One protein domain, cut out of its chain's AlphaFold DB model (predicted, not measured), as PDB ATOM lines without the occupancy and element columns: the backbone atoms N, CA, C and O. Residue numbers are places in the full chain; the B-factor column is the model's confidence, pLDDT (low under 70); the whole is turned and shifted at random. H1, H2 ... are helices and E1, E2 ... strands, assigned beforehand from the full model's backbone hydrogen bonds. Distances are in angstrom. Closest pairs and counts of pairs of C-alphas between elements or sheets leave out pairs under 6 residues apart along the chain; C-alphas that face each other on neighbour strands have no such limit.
ATOM      1  N   ASN A   3     117.174-164.753  92.453       88.19
ATOM      2  CA  ASN A   3     118.425-164.534  91.761       88.19
ATOM      3  C   ASN A   3     119.569-164.973  92.666       88.19
ATOM      4  O   ASN A   3     119.817-164.372  93.711       88.19
ATOM      5  N   VAL A   4     120.285-166.006  92.241       90.88
ATOM      6  CA  VAL A   4     121.555-166.405  92.848       90.88
ATOM      7  C   VAL A   4     122.663-165.898  91.942       90.88
ATOM      8  O   VAL A   4     122.810-166.376  90.818       90.88
ATOM      9  N   THR A   5     123.411-164.904  92.400       93.12
ATOM     10  CA  THR A   5     124.564-164.363  91.675       93.12
ATOM     11  C   THR A   5     125.833-164.986  92.224       93.12
ATOM     12  O   THR A   5     126.112-164.853  93.408       93.12
ATOM     13  N   PHE A   6     126.590-165.669  91.376       93.38
ATOM     14  CA  PHE A   6     127.877-166.261  91.722       93.38
ATOM     15  C   PHE A   6     129.010-165.338  91.287       93.38
ATOM     16  O   PHE A   6     129.019-164.897  90.136       93.38
ATOM     17  N   SER A   7     129.952-165.088  92.193       92.25
ATOM     18  CA  SER A   7     131.128-164.250  91.970       92.25
ATOM     19  C   SER A   7     132.375-164.949  92.502       92.25
ATOM     20  O   SER A   7     132.378-165.476  93.616       92.25
ATOM     21  N   SER A   8     133.435-164.989  91.703       89.25
ATOM     22  CA  SER A   8     134.705-165.601  92.086       89.25
ATOM     23  C   SER A   8     135.850-164.976  91.294       89.25
ATOM     24  O   SER A   8     135.670-164.737  90.099       89.25
ATOM     25  N   PRO A   9     137.039-164.791  91.897       81.88
ATOM     26  CA  PRO A   9     138.253-164.438  91.161       81.88
ATOM     27  C   PRO A   9     138.610-165.439  90.050       81.88
ATOM     28  O   PRO A   9     139.241-165.062  89.069       81.88
ATOM     29  N   SER A  10     138.198-166.706  90.176       82.75
ATOM     30  CA  SER A  10     138.435-167.741  89.157       82.75
ATOM     31  C   SER A  10     137.476-167.684  87.959       82.75
ATOM     32  O   SER A  10     137.678-168.395  86.968       82.75
ATOM     33  N   MET A  11     136.410-166.879  88.043       85.06
ATOM     34  CA  MET A  11     135.375-166.768  87.015       85.06
ATOM     35  C   MET A  11     135.597-165.540  86.135       85.06
ATOM     36  O   MET A  11     135.904-164.456  86.615       85.06
ATOM     37  N   ALA A  12     135.327-165.684  84.838       82.19
ATOM     38  CA  ALA A  12     135.487-164.594  83.875       82.19
ATOM     39  C   ALA A  12     134.493-163.428  84.059       82.19
ATOM     40  O   ALA A  12     134.703-162.343  83.517       82.19
ATOM     41  N   ARG A  13     133.361-163.675  84.734       82.50
ATOM     42  CA  ARG A  13     132.333-162.687  85.093       82.50
ATOM     43  C   ARG A  13     131.408-163.246  86.163       82.50
ATOM     44  O   ARG A  13     131.249-164.464  86.259       82.50
ATOM     45  N   ASP A  14     130.690-162.359  86.838       90.50
ATOM     46  CA  ASP A  14     129.572-162.760  87.681       90.50
ATOM     47  C   ASP A  14     128.468-163.424  86.841       90.50
ATOM     48  O   ASP A  14     128.131-163.001  85.720       90.50
ATOM     49  N   VAL A  15     127.899-164.500  87.385       90.00
ATOM     50  CA  VAL A  15     126.827-165.262  86.737       90.00
ATOM     51  C   VAL A  15     125.612-165.287  87.648       90.00
ATOM     52  O   VAL A  15     125.616-165.936  88.691       90.00
ATOM     53  N   THR A  16     124.551-164.597  87.231       91.19
ATOM     54  CA  THR A  16     123.246-164.650  87.893       91.19
ATOM     55  C   THR A  16     122.394-165.754  87.303       91.19
ATOM     56  O   THR A  16     122.265-165.885  86.083       91.19
ATOM     57  N   VAL A  17     121.790-166.531  88.190       89.50
ATOM     58  CA  VAL A  17     120.970-167.679  87.841       89.50
ATOM     59  C   VAL A  17     119.633-167.610  88.550       89.50
ATOM     60  O   VAL A  17     119.559-167.261  89.728       89.50
ATOM     61  N   TYR A  18     118.578-167.973  87.829       85.56
ATOM     62  CA  TYR A  18     117.228-168.013  88.367       85.56
ATOM     63  C   TYR A  18     116.975-169.361  89.034       85.56
ATOM     64  O   TYR A  18     116.841-170.381  88.358       85.56
ATOM     65  N   ALA A  19     116.878-169.361  90.360       77.94
ATOM     66  CA  ALA A  19     116.481-170.529  91.127       77.94
ATOM     67  C   ALA A  19     114.962-170.522  91.371       77.94
ATOM     68  O   ALA A  19     114.340-169.500  91.703       77.94
ATOM     69  N   VAL A  20     114.335-171.687  91.199       72.75
ATOM     70  CA  VAL A  20     112.927-171.883  91.549       72.75
ATOM     71  C   VAL A  20     112.840-172.088  93.061       72.75
ATOM     72  O   VAL A  20     113.273-173.107  93.596       72.75
ATOM     73  N   ALA A  21     112.275-171.105  93.763       55.59
ATOM     74  CA  ALA A  21     111.997-171.210  95.191       55.59
ATOM     75  C   ALA A  21     111.083-172.425  95.451       55.59
ATOM     76  O   ALA A  21     109.946-172.446  94.987       55.59
ATOM     77  N   GLY A  22     111.593-173.432  96.171       53.88
ATOM     78  CA  GLY A  22     110.866-174.667  96.494       53.88
ATOM     79  C   GLY A  22     111.470-175.958  95.932       53.88
ATOM     80  O   GLY A  22     111.128-177.027  96.433       53.88
ATOM     81  N   ASP A  23     112.423-175.884  94.998       62.50
ATOM     82  CA  ASP A  23     113.050-177.063  94.361       62.50
ATOM     83  C   ASP A  23     114.039-177.829  95.279       62.50
ATOM     84  O   ASP A  23     114.774-178.710  94.853       62.50
ATOM     85  N   ARG A  24     114.095-177.480  96.575       61.00
ATOM     86  CA  ARG A  24     115.008-178.035  97.604       61.00
ATOM     87  C   ARG A  24     116.489-178.106  97.179       61.00
ATOM     88  O   ARG A  24     117.262-178.839  97.791       61.00
ATOM     89  N   GLY A  25     116.902-177.333  96.175       78.81
ATOM     90  CA  GLY A  25     118.283-177.263  95.713       78.81
ATOM     91  C   GLY A  25     119.174-176.488  96.684       78.81
ATOM     92  O   GLY A  25     118.814-175.413  97.169       78.81
ATOM     93  N   THR A  26     120.354-177.034  96.965       90.19
ATOM     94  CA  THR A  26     121.423-176.333  97.687       90.19
ATOM     95  C   THR A  26     122.158-175.382  96.745       90.19
ATOM     96  O   THR A  26     122.084-175.544  95.522       90.19
ATOM     97  N   ILE A  27     122.888-174.399  97.282       91.38
ATOM     98  CA  ILE A  27     123.730-173.492  96.478       91.38
ATOM     99  C   ILE A  27     124.675-174.306  95.584       91.38
ATOM    100  O   ILE A  27     124.810-174.005  94.399       91.38
ATOM    101  N   LEU A  28     125.266-175.383  96.116       91.62
ATOM    102  CA  LEU A  28     126.126-176.278  95.340       91.62
ATOM    103  C   LEU A  28     125.361-177.006  94.223       91.62
ATOM    104  O   LEU A  28     125.889-177.174  93.125       91.62
ATOM    105  N   GLY A  29     124.116-177.420  94.470       90.69
ATOM    106  CA  GLY A  29     123.263-178.029  93.446       90.69
ATOM    107  C   GLY A  29     123.000-177.081  92.273       90.69
ATOM    108  O   GLY A  29     123.187-177.467  91.116       90.69
ATOM    109  N   VAL A  30     122.649-175.825  92.569       90.62
ATOM    110  CA  VAL A  30     122.455-174.774  91.553       90.62
ATOM    111  C   VAL A  30     123.763-174.493  90.810       90.62
ATOM    112  O   VAL A  30     123.779-174.460  89.582       90.62
ATOM    113  N   ALA A  31     124.877-174.368  91.533       91.12
ATOM    114  CA  ALA A  31     126.191-174.159  90.936       91.12
ATOM    115  C   ALA A  31     126.546-175.264  89.926       91.12
ATOM    116  O   ALA A  31     126.899-174.968  88.785       91.12
ATOM    117  N   LYS A  32     126.364-176.540  90.293       90.25
ATOM    118  CA  LYS A  32     126.641-177.689  89.412       90.25
ATOM    119  C   LYS A  32     125.763-177.695  88.161       90.25
ATOM    120  O   LYS A  32     126.280-177.914  87.067       90.25
ATOM    121  N   ALA A  33     124.465-177.418  88.300       89.56
ATOM    122  CA  ALA A  33     123.538-177.363  87.164       89.56
ATOM    123  C   ALA A  33     123.938-176.297  86.128       89.56
ATOM    124  O   ALA A  33     123.744-176.488  84.927       89.56
ATOM    125  N   HIS A  34     124.561-175.210  86.588       89.88
ATOM    126  CA  HIS A  34     124.991-174.087  85.755       89.88
ATOM    127  C   HIS A  34     126.503-174.033  85.503       89.88
ATOM    128  O   HIS A  34     126.993-173.042  84.964       89.88
ATOM    129  N   LYS A  35     127.233-175.115  85.822       89.56
ATOM    130  CA  LYS A  35     128.686-175.256  85.612       89.56
ATOM    131  C   LYS A  35     129.513-174.152  86.292       89.56
ATOM    132  O   LYS A  35     130.535-173.723  85.764       89.56
ATOM    133  N   ILE A  36     129.065-173.696  87.459       90.31
ATOM    134  CA  ILE A  36     129.792-172.746  88.301       90.31
ATOM    135  C   ILE A  36     130.857-173.511  89.109       90.31
ATOM    136  O   ILE A  36     130.510-174.495  89.768       90.31
ATOM    137  N   PRO A  37     132.134-173.084  89.085       90.69
ATOM    138  CA  PRO A  37     133.258-173.858  89.615       90.69
ATOM    139  C   PRO A  37     133.459-173.668  91.130       90.69
ATOM    140  O   PRO A  37     134.532-173.264  91.573       90.69
ATOM    141  N   ILE A  38     132.428-173.934  91.938       91.44
ATOM    142  CA  ILE A  38     132.586-173.987  93.402       91.44
ATOM    143  C   ILE A  38     133.346-175.276  93.757       91.44
ATOM    144  O   ILE A  38     132.870-176.345  93.367       91.44
ATOM    145  N   PRO A  39     134.462-175.222  94.509       89.94
ATOM    146  CA  PRO A  39     135.169-176.423  94.958       89.94
ATOM    147  C   PRO A  39     134.279-177.315  95.828       89.94
ATOM    148  O   PRO A  39     133.519-176.824  96.665       89.94
ATOM    149  N   PHE A  40     134.353-178.635  95.665       89.25
ATOM    150  CA  PHE A  40     133.645-179.574  96.536       89.25
ATOM    151  C   PHE A  40     134.311-180.952  96.536       89.25
ATOM    152  O   PHE A  40     134.672-181.448  95.478       89.25
ATOM    153  N   ASP A  41     134.346-181.606  97.704       87.75
ATOM    154  CA  ASP A  41     134.805-182.999  97.826       87.75
ATOM    155  C   ASP A  41     133.673-183.926  98.301       87.75
ATOM    156  O   ASP A  41     133.224-184.806  97.571       87.75
ATOM    157  N   CYS A  42     133.148-183.697  99.512       88.06
ATOM    158  CA  CYS A  42     132.199-184.616 100.168       88.06
ATOM    159  C   CYS A  42     130.712-184.409  99.806       88.06
ATOM    160  O   CYS A  42     129.934-185.356  99.798       88.06
ATOM    161  N   GLN A  43     130.301-183.168  99.506       89.44
ATOM    162  CA  GLN A  43     128.900-182.739  99.313       89.44
ATOM    163  C   GLN A  43     127.946-182.951 100.511       89.44
ATOM    164  O   GLN A  43     126.746-182.723 100.368       89.44
ATOM    165  N   ASP A  44     128.442-183.319 101.691       86.81
ATOM    166  CA  ASP A  44     127.629-183.641 102.874       86.81
ATOM    167  C   ASP A  44     127.969-182.803 104.125       86.81
ATOM    168  O   ASP A  44     127.394-183.012 105.195       86.81
ATOM    169  N   GLY A  45     128.861-181.820 103.971       85.75
ATOM    170  CA  GLY A  45     129.242-180.865 105.012       85.75
ATOM    171  C   GLY A  45     130.459-181.264 105.848       85.75
ATOM    172  O   GLY A  45     130.781-180.527 106.772       85.75
ATOM    173  N   GLU A  46     131.144-182.371 105.540       86.38
ATOM    174  CA  GLU A  46     132.253-182.872 106.373       86.38
ATOM    175  C   GLU A  46     133.627-182.274 106.033       86.38
ATOM    176  O   GLU A  46     134.431-182.036 106.926       86.38
ATOM    177  N   CYS A  47     133.908-181.996 104.756       86.75
ATOM    178  CA  CYS A  47     135.237-181.522 104.327       86.75
ATOM    179  C   CYS A  47     135.434-179.997 104.390       86.75
ATOM    180  O   CYS A  47     136.562-179.522 104.379       86.75
ATOM    181  N   GLY A  48     134.350-179.213 104.380       85.81
ATOM    182  CA  GLY A  48     134.430-177.748 104.311       85.81
ATOM    183  C   GLY A  48     134.864-177.141 102.962       85.81
ATOM    184  O   GLY A  48     134.807-175.924 102.827       85.81
ATOM    185  N   SER A  49     135.215-177.938 101.944       89.25
ATOM    186  CA  SER A  49     135.776-177.446 100.666       89.25
ATOM    187  C   SER A  49     134.856-176.498  99.890       89.25
ATOM    188  O   SER A  49     135.320-175.589  99.216       89.25
ATOM    189  N   CYS A  50     133.536-176.651 100.031       91.38
ATOM    190  CA  CYS A  50     132.539-175.780  99.397       91.38
ATOM    191  C   CYS A  50     132.217-174.513 100.207       91.38
ATOM    192  O   CYS A  50     131.061-174.081 100.269       91.38
ATOM    193  N   LEU A  51     133.227-173.950 100.870       93.44
ATOM    194  CA  LEU A  51     133.107-172.721 101.642       93.44
ATOM    195  C   LEU A  51     132.751-171.550 100.720       93.44
ATOM    196  O   LEU A  51     133.454-171.266  99.751       93.44
ATOM    197  N   VAL A  52     131.676-170.846 101.061       93.88
ATOM    198  CA  VAL A  52     131.210-169.664 100.335       93.88
ATOM    199  C   VAL A  52     130.836-168.551 101.303       93.88
ATOM    200  O   VAL A  52     130.445-168.797 102.443       93.88
ATOM    201  N   GLU A  53     130.922-167.315 100.836       93.62
ATOM    202  CA  GLU A  53     130.338-166.154 101.493       93.62
ATOM    203  C   GLU A  53     128.980-165.852 100.857       93.62
ATOM    204  O   GLU A  53     128.883-165.749  99.634       93.62
ATOM    205  N   VAL A  54     127.928-165.719 101.667       91.00
ATOM    206  CA  VAL A  54     126.568-165.450 101.179       91.00
ATOM    207  C   VAL A  54     126.096-164.101 101.702       91.00
ATOM    208  O   VAL A  54     126.002-163.883 102.908       91.00
ATOM    209  N   LYS A  55     125.754-163.200 100.781       90.00
ATOM    210  CA  LYS A  55     125.216-161.873 101.087       90.00
ATOM    211  C   LYS A  55     123.836-161.704 100.469       90.00
ATOM    212  O   LYS A  55     123.683-161.774  99.253       90.00
ATOM    213  N   THR A  56     122.836-161.414 101.293       86.81
ATOM    214  CA  THR A  56     121.497-161.051 100.816       86.81
ATOM    215  C   THR A  56     121.517-159.650 100.203       86.81
ATOM    216  O   THR A  56     122.025-158.709 100.819       86.81
ATOM    217  N   LEU A  57     120.960-159.504  98.998       84.88
ATOM    218  CA  LEU A  57     120.903-158.228  98.275       84.88
ATOM    219  C   LEU A  57     119.726-157.347  98.719       84.88
ATOM    220  O   LEU A  57     119.836-156.124  98.685       84.88
ATOM    221  N   ASP A  58     118.631-157.954  99.187       80.69
ATOM    222  CA  ASP A  58     117.470-157.254  99.746       80.69
ATOM    223  C   ASP A  58     117.335-157.537 101.256       80.69
ATOM    224  O   ASP A  58     116.958-158.648 101.649       80.69
ATOM    225  N   PRO A  59     117.605-156.556 102.137       70.25
ATOM    226  CA  PRO A  59     117.524-156.749 103.581       70.25
ATOM    227  C   PRO A  59     116.093-156.966 104.096       70.25
ATOM    228  O   PRO A  59     115.940-157.428 105.226       70.25
ATOM    229  N   THR A  60     115.057-156.666 103.303       69.56
ATOM    230  CA  THR A  60     113.643-156.819 103.697       69.56
ATOM    231  C   THR A  60     113.098-158.232 103.475       69.56
ATOM    232  O   THR A  60     112.058-158.583 104.029       69.56
ATOM    233  N   ARG A  61     113.809-159.063 102.700       67.00
ATOM    234  CA  ARG A  61     113.422-160.447 102.365       67.00
ATOM    235  C   ARG A  61     114.256-161.507 103.079       67.00
ATOM    236  O   ARG A  61     114.262-162.660 102.658       67.00
ATOM    237  N   LYS A  62     114.957-161.132 104.151       67.31
ATOM    238  CA  LYS A  62     115.757-162.071 104.941       67.31
ATOM    239  C   LYS A  62     114.870-163.178 105.489       67.31
ATOM    240  O   LYS A  62     113.900-162.912 106.200       67.31
ATOM    241  N   THR A  63     115.213-164.416 105.161       66.06
ATOM    242  CA  THR A  63     114.474-165.582 105.640       66.06
ATOM    243  C   THR A  63     115.151-166.171 106.879       66.06
ATOM    244  O   THR A  63     116.372-166.256 106.932       66.06
ATOM    245  N   THR A  64     114.357-166.643 107.842       64.12
ATOM    246  CA  THR A  64     114.791-167.434 109.010       64.12
ATOM    247  C   THR A  64     115.665-168.613 108.591       64.12
ATOM    248  O   THR A  64     115.285-169.352 107.677       64.12
ATOM    249  N   ILE A  65     116.799-168.843 109.248       72.50
ATOM    250  CA  ILE A  65     117.771-169.872 108.856       72.50
ATOM    251  C   ILE A  65     118.024-170.847 109.999       72.50
ATOM    252  O   ILE A  65     118.197-170.444 111.132       72.50
ATOM    253  N   ALA A  66     118.129-172.133 109.655       69.00
ATOM    254  CA  ALA A  66     118.677-173.158 110.534       69.00
ATOM    255  C   ALA A  66     119.985-173.671 109.919       69.00
ATOM    256  O   ALA A  66     119.986-174.101 108.759       69.00
ATOM    257  N   LEU A  67     121.087-173.600 110.670       83.25
ATOM    258  CA  LEU A  67     122.326-174.291 110.312       83.25
ATOM    259  C   LEU A  67     122.254-175.746 110.767       83.25
ATOM    260  O   LEU A  67     121.750-176.049 111.848       83.25
ATOM    261  N   THR A  68     122.783-176.655 109.953       85.31
ATOM    262  CA  THR A  68     122.946-178.051 110.373       85.31
ATOM    263  C   THR A  68     124.119-178.170 111.350       85.31
ATOM    264  O   THR A  68     125.065-177.382 111.293       85.31
ATOM    265  N   GLU A  69     124.105-179.175 112.235       86.06
ATOM    266  CA  GLU A  69     125.239-179.435 113.146       86.06
ATOM    267  C   GLU A  69     126.556-179.633 112.387       86.06
ATOM    268  O   GLU A  69     127.596-179.119 112.795       86.06
ATOM    269  N   LYS A  70     126.495-180.316 111.235       86.75
ATOM    270  CA  LYS A  70     127.654-180.519 110.359       86.75
ATOM    271  C   LYS A  70     128.189-179.196 109.807       86.75
ATOM    272  O   LYS A  70     129.395-178.978 109.821       86.75
ATOM    273  N   GLU A  71     127.304-178.301 109.362       88.56
ATOM    274  CA  GLU A  71     127.705-176.983 108.864       88.56
ATOM    275  C   GLU A  71     128.367-176.139 109.961       88.56
ATOM    276  O   GLU A  71     129.420-175.549 109.719       88.56
ATOM    277  N   LYS A  72     127.802-176.130 111.176       88.25
ATOM    278  CA  LYS A  72     128.384-175.415 112.324       88.25
ATOM    279  C   LYS A  72     129.774-175.932 112.668       88.25
ATOM    280  O   LYS A  72     130.698-175.135 112.822       88.25
ATOM    281  N   GLU A  73     129.930-177.251 112.770       87.19
ATOM    282  CA  GLU A  73     131.220-177.848 113.109       87.19
ATOM    283  C   GLU A  73     132.268-177.576 112.024       87.19
ATOM    284  O   GLU A  73     133.374-177.147 112.351       87.19
ATOM    285  N   GLY A  74     131.910-177.722 110.744       87.62
ATOM    286  CA  GLY A  74     132.810-177.425 109.628       87.62
ATOM    287  C   GLY A  74     133.258-175.959 109.602       87.62
ATOM    288  O   GLY A  74     134.452-175.674 109.522       87.62
ATOM    289  N   LEU A  75     132.328-175.007 109.743       89.56
ATOM    290  CA  LEU A  75     132.664-173.574 109.780       89.56
ATOM    291  C   LEU A  75     133.512-173.200 111.003       89.56
ATOM    292  O   LEU A  75     134.400-172.348 110.898       89.56
ATOM    293  N   ARG A  76     133.269-173.848 112.150       88.19
ATOM    294  CA  ARG A  76     134.052-173.665 113.379       88.19
ATOM    295  C   ARG A  76     135.485-174.164 113.210       88.19
ATOM    296  O   ARG A  76     136.412-173.451 113.582       88.19
ATOM    297  N   GLN A  77     135.676-175.348 112.626       86.69
ATOM    298  CA  GLN A  77     137.007-175.910 112.357       86.69
ATOM    299  C   GLN A  77     137.812-175.054 111.374       86.69
ATOM    300  O   GLN A  77     139.019-174.901 111.537       86.69
ATOM    301  N   LEU A  78     137.139-174.434 110.401       85.50
ATOM    302  CA  LEU A  78     137.751-173.492 109.459       85.50
ATOM    303  C   LEU A  78     138.011-172.096 110.057       85.50
ATOM    304  O   LEU A  78     138.579-171.239 109.378       85.50
ATOM    305  N   GLY A  79     137.564-171.831 111.291       87.38
ATOM    306  CA  GLY A  79     137.677-170.518 111.933       87.38
ATOM    307  C   GLY A  79     136.882-169.416 111.222       87.38
ATOM    308  O   GLY A  79     137.277-168.253 111.261       87.38
ATOM    309  N   LYS A  80     135.797-169.772 110.520       89.00
ATOM    310  CA  LYS A  80     134.988-168.846 109.699       89.00
ATOM    311  C   LYS A  80     133.716-168.347 110.379       89.00
ATOM    312  O   LYS A  80     133.036-167.502 109.798       89.00
ATOM    313  N   ILE A  81     133.413-168.870 111.565       89.19
ATOM    314  CA  ILE A  81     132.278-168.470 112.393       89.19
ATOM    315  C   ILE A  81     132.704-168.354 113.863       89.19
ATOM    316  O   ILE A  81     133.498-169.173 114.342       89.19
ATOM    317  N   THR A  82     132.193-167.355 114.582       88.88
ATOM    318  CA  THR A  82     132.426-167.195 116.029       88.88
ATOM    319  C   THR A  82     131.358-167.900 116.872       88.88
ATOM    320  O   THR A  82     130.341-168.377 116.368       88.88
ATOM    321  N   ARG A  83     131.574-167.986 118.193       87.25
ATOM    322  CA  ARG A  83     130.579-168.566 119.116       87.25
ATOM    323  C   ARG A  83     129.314-167.710 119.178       87.25
ATOM    324  O   ARG A  83     128.224-168.254 119.314       87.25
ATOM    325  N   GLU A  84     129.470-166.398 119.058       87.12
ATOM    326  CA  GLU A  84     128.382-165.423 119.019       87.12
ATOM    327  C   GLU A  84     127.560-165.585 117.738       87.12
ATOM    328  O   GLU A  84     126.341-165.668 117.814       87.12
ATOM    329  N   GLU A  85     128.209-165.742 116.580       86.25
ATOM    330  CA  GLU A  85     127.510-165.999 115.312       86.25
ATOM    331  C   GLU A  85     126.771-167.349 115.312       86.25
ATOM    332  O   GLU A  85     125.693-167.461 114.729       86.25
ATOM    333  N   ILE A  86     127.309-168.373 115.989       85.94
ATOM    334  CA  ILE A  86     126.598-169.646 116.198       85.94
ATOM    335  C   ILE A  86     125.350-169.426 117.061       85.94
ATOM    336  O   ILE A  86     124.270-169.883 116.697       85.94
ATOM    337  N   HIS A  87     125.483-168.711 118.181       87.62
ATOM    338  CA  HIS A  87     124.354-168.393 119.056       87.62
ATOM    339  C   HIS A  87     123.277-167.589 118.315       87.62
ATOM    340  O   HIS A  87     122.093-167.904 118.406       87.62
ATOM    341  N   ASP A  88     123.677-166.572 117.555       86.62
ATOM    342  CA  ASP A  88     122.761-165.744 116.775       86.62
ATOM    343  C   ASP A  88     122.028-166.547 115.700       86.62
ATOM    344  O   ASP A  88     120.843-166.313 115.459       86.62
ATOM    345  N   ALA A  89     122.684-167.535 115.098       85.31
ATOM    346  CA  ALA A  89     122.026-168.437 114.170       85.31
ATOM    347  C   ALA A  89     121.031-169.397 114.842       85.31
ATOM    348  O   ALA A  89     120.021-169.734 114.234       85.31
ATOM    349  N   GLU A  90     121.307-169.855 116.065       85.19
ATOM    350  CA  GLU A  90     120.450-170.803 116.795       85.19
ATOM    351  C   GLU A  90     119.255-170.138 117.482       85.19
ATOM    352  O   GLU A  90     118.182-170.734 117.570       85.19
ATOM    353  N   VAL A  91     119.457-168.929 118.011       86.38
ATOM    354  CA  VAL A  91     118.495-168.246 118.889       86.38
ATOM    355  C   VAL A  91     117.804-167.088 118.182       86.38
ATOM    356  O   VAL A  91     116.613-166.867 118.395       86.38
ATOM    357  N   ASN A  92     118.542-166.347 117.353       83.94
ATOM    358  CA  ASN A  92     118.063-165.120 116.716       83.94
ATOM    359  C   ASN A  92     117.744-165.309 115.220       83.94
ATOM    360  O   ASN A  92     117.347-164.349 114.560       83.94
ATOM    361  N   ASP A  93     117.923-166.524 114.685       82.12
ATOM    362  CA  ASP A  93     117.743-166.878 113.272       82.12
ATOM    363  C   ASP A  93     118.554-165.994 112.298       82.12
ATOM    364  O   ASP A  93     118.158-165.765 111.147       82.12
ATOM    365  N   ILE A  94     119.704-165.479 112.748       82.31
ATOM    366  CA  ILE A  94     120.584-164.617 111.951       82.31
ATOM    367  C   ILE A  94     121.613-165.483 111.223       82.31
ATOM    368  O   ILE A  94     122.398-166.203 111.832       82.31
ATOM    369  N   ALA A  95     121.641-165.392 109.893       79.88
ATOM    370  CA  ALA A  95     122.615-166.118 109.085       79.88
ATOM    371  C   ALA A  95     124.051-165.628 109.339       79.88
ATOM    372  O   ALA A  95     124.287-164.417 109.252       79.88
ATOM    373  N   PRO A  96     125.031-166.532 109.514       86.81
ATOM    374  CA  PRO A  96     126.436-166.160 109.452       86.81
ATOM    375  C   PRO A  96     126.837-165.815 108.015       86.81
ATOM    376  O   PRO A  96     126.234-166.288 107.044       86.81
ATOM    377  N   ARG A  97     127.897-165.012 107.882       86.38
ATOM    378  CA  ARG A  97     128.403-164.545 106.580       86.38
ATOM    379  C   ARG A  97     128.927-165.690 105.710       86.38
ATOM    380  O   ARG A  97     128.719-165.702 104.499       86.38
ATOM    381  N   HIS A  98     129.611-166.649 106.333       92.19
ATOM    382  CA  HIS A  98     130.177-167.818 105.668       92.19
ATOM    383  C   HIS A  98     129.249-169.023 105.807       92.19
ATOM    384  O   HIS A  98     128.730-169.287 106.890       92.19
ATOM    385  N   ARG A  99     129.067-169.766 104.715       92.56
ATOM    386  CA  ARG A  99     128.208-170.951 104.613       92.56
ATOM    387  C   ARG A  99     128.929-172.074 103.877       92.56
ATOM    388  O   ARG A  99     129.860-171.828 103.112       92.56
ATOM    389  N   LEU A 100     128.465-173.307 104.060       93.00
ATOM    390  CA  LEU A 100     128.849-174.419 103.188       93.00
ATOM    391  C   LEU A 100     127.817-174.542 102.066       93.00
ATOM    392  O   LEU A 100     126.644-174.821 102.321       93.00
ATOM    393  N   ALA A 101     128.236-174.378 100.809       92.25
ATOM    394  CA  ALA A 101     127.316-174.371  99.669       92.25
ATOM    395  C   ALA A 101     126.504-175.673  99.539       92.25
ATOM    396  O   ALA A 101     125.381-175.648  99.035       92.25
ATOM    397  N   CYS A 102     127.040-176.809 100.004       91.25
ATOM    398  CA  CYS A 102     126.330-178.091 100.015       91.25
ATOM    399  C   CYS A 102     125.255-178.210 101.107       91.25
ATOM    400  O   CYS A 102     124.372-179.047 100.969       91.25
ATOM    401  N   GLN A 103     125.308-177.393 102.165       90.62
ATOM    402  CA  GLN A 103     124.337-177.395 103.272       90.62
ATOM    403  C   GLN A 103     123.368-176.203 103.209       90.62
ATOM    404  O   GLN A 103     122.289-176.236 103.802       90.62
ATOM    405  N   CYS A 104     123.719-175.157 102.459       89.50
ATOM    406  CA  CYS A 104     122.900-173.962 102.321       89.50
ATOM    407  C   CYS A 104     121.839-174.128 101.222       89.50
ATOM    408  O   CYS A 104     122.156-174.182 100.033       89.50
ATOM    409  N   PHE A 105     120.566-174.181 101.615       88.56
ATOM    410  CA  PHE A 105     119.434-174.218 100.687       88.56
ATOM    411  C   PHE A 105     119.134-172.839 100.103       88.56
ATOM    412  O   PHE A 105     119.115-171.846 100.831       88.56
ATOM    413  N   VAL A 106     118.826-172.791  98.806       86.75
ATOM    414  CA  VAL A 106     118.383-171.554  98.155       86.75
ATOM    415  C   VAL A 106     116.941-171.249  98.566       86.75
ATOM    416  O   VAL A 106     116.044-172.085  98.422       86.75
ATOM    417  N   ARG A 107     116.720-170.047  99.103       84.25
ATOM    418  CA  ARG A 107     115.425-169.575  99.617       84.25
ATOM    419  C   ARG A 107     114.837-168.480  98.729       84.25
ATOM    420  O   ARG A 107     115.377-168.178  97.667       84.25
ATOM    421  N   ASN A 108     113.700-167.908  99.147       83.12
ATOM    422  CA  ASN A 108     113.023-166.834  98.419       83.12
ATOM    423  C   ASN A 108     113.681-165.448  98.618       83.12
ATOM    424  O   ASN A 108     112.995-164.458  98.866       83.12
ATOM    425  N   GLU A 109     115.005-165.396  98.507       83.62
ATOM    426  CA  GLU A 109     115.831-164.200  98.639       83.62
ATOM    427  C   GLU A 109     116.860-164.116  97.506       83.62
ATOM    428  O   GLU A 109     117.374-165.135  97.042       83.62
ATOM    429  N   ASP A 110     117.146-162.893  97.059       87.88
ATOM    430  CA  ASP A 110     118.198-162.637  96.080       87.88
ATOM    431  C   ASP A 110     119.542-162.556  96.811       87.88
ATOM    432  O   ASP A 110     119.704-161.762  97.746       87.88
ATOM    433  N   ILE A 111     120.497-163.390  96.400       90.19
ATOM    434  CA  ILE A 111     121.780-163.561  97.090       90.19
ATOM    435  C   ILE A 111     122.963-163.399  96.138       90.19
ATOM    436  O   ILE A 111     122.916-163.804  94.976       90.19
ATOM    437  N   LEU A 112     124.045-162.834  96.666       92.44
ATOM    438  CA  LEU A 112     125.384-162.879  96.096       92.44
ATOM    439  C   LEU A 112     126.185-163.952  96.838       92.44
ATOM    440  O   LEU A 112     126.269-163.926  98.064       92.44
ATOM    441  N   VAL A 113     126.753-164.887  96.087       93.56
ATOM    442  CA  VAL A 113     127.581-165.991  96.569       93.56
ATOM    443  C   VAL A 113     129.002-165.762  96.074       93.56
ATOM    444  O   VAL A 113     129.268-165.895  94.878       93.56
ATOM    445  N   SER A 114     129.904-165.425  96.992       93.38
ATOM    446  CA  SER A 114     131.318-165.185  96.707       93.38
ATOM    447  C   SER A 114     132.181-166.363  97.163       93.38
ATOM    448  O   SER A 114     131.978-166.899  98.253       93.38
ATOM    449  N   PHE A 115     133.143-166.780  96.343       93.06
ATOM    450  CA  PHE A 115     134.052-167.894  96.644       93.06
ATOM    451  C   PHE A 115     135.410-167.706  95.952       93.06
ATOM    452  O   PHE A 115     135.532-166.860  95.076       93.06
TER     453      PHE A 115
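AT A GLANCE: This is residues 3 to 115 of the 298 residues of the protein "Ferredoxin" of Rhodopila globiformis (UniProt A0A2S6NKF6). A strongly twisted sheet of five short strands has one small helix, H1, over one face towards its E2 and E1 end, while a loose pair of helices, H2 and H3, lies beyond its other edge, with H2 next to E4 and H3 farther out. Two long stretches with no named element, residues 34 to 50 and 57 to 68, lead into and out of E3. The printed part has 113 residues with three named helices and five named strands, in the order E1, E2, H1, E3, H2, H3, E4, E5; the mixed sheet runs E2, E1, E5, E3, E4. The class is mixed, helices and strands, though under half of the residues, 48 of 113, are in named elements. The whole is compact and rounded, with a radius of gyration of the C-alphas of 13.2 A and spans of 35 by 33 by 25 A.

IN THESE COORDINATES: E1, residues 3 to 7, begins at C-alpha 3 (118.425, -164.534, 91.761) and is 12.7 A long. E2 is residues 15 to 19, 12.4 A, and H1 is residues 27 to 33, 10.1 A. E3, residues 51 to 56, is the longest strand at 16.5 A, beginning at C-alpha 51 (133.107, -172.721, 101.642). H2 is residues 69 to 77, 12.3 A, and H3 is residues 83 to 91, 12.1 A. E4 is residues 98 to 100. E5, residues 111 to 114, ends at C-alpha 114 (131.318, -165.185, 96.707).

HOW THE PARTS SIT: E1 and E2 form an antiparallel hairpin, with N 17 and O 4 2.8 A apart. E1 and E5 are parallel, at 15 degrees, with N 5 and O 111 2.8 A apart. E5 and E3 are antiparallel, with N 53 and O 114 2.8 A apart. E3 and E4 are antiparallel, with N 99 and O 52 2.8 A apart. The pairing is staggered: E3 pairs with E4 over residues 51 to 53 and with E5 over 53 to 56. E2, H1 and E3 make a split strand-helix-strand unit, two strands of one sheet that follow each other among the strands with a helix between them in the chain, here with E1 and E5 between the two in the sheet, and its crossover is right-handed. H1 is on the sheet at a height of 7.5 A, only just over E1 with 3 C-alphas, and only just stands up from the sheet, rising 42 degrees. H2 only grazes the sheet with residues 70 to 75; its closest C-alphas to E4 are those of Glu 71 and Leu 100, 6.3 A apart. H2 and H3 are close but not clearly touching, the closest C-alphas being those of Lys 72 and Ile 86 at 7.2 A, with a shallow tilt of 16 degrees, opposite ways. H3 is not on the sheet. In H1, H2 and H3 every O i to N i+4 pair is within hydrogen-bond range.

THE WHOLE: The two C-alphas farthest apart, those of Ala 12 and Val 91, are 39.1 A apart. The printed part has no cut. The links from H1 to E3 and from E3 to H2 are long. The mean pLDDT of the printed part is 85.5; residues 21 to 24, 60 to 64 and 66 are under 70.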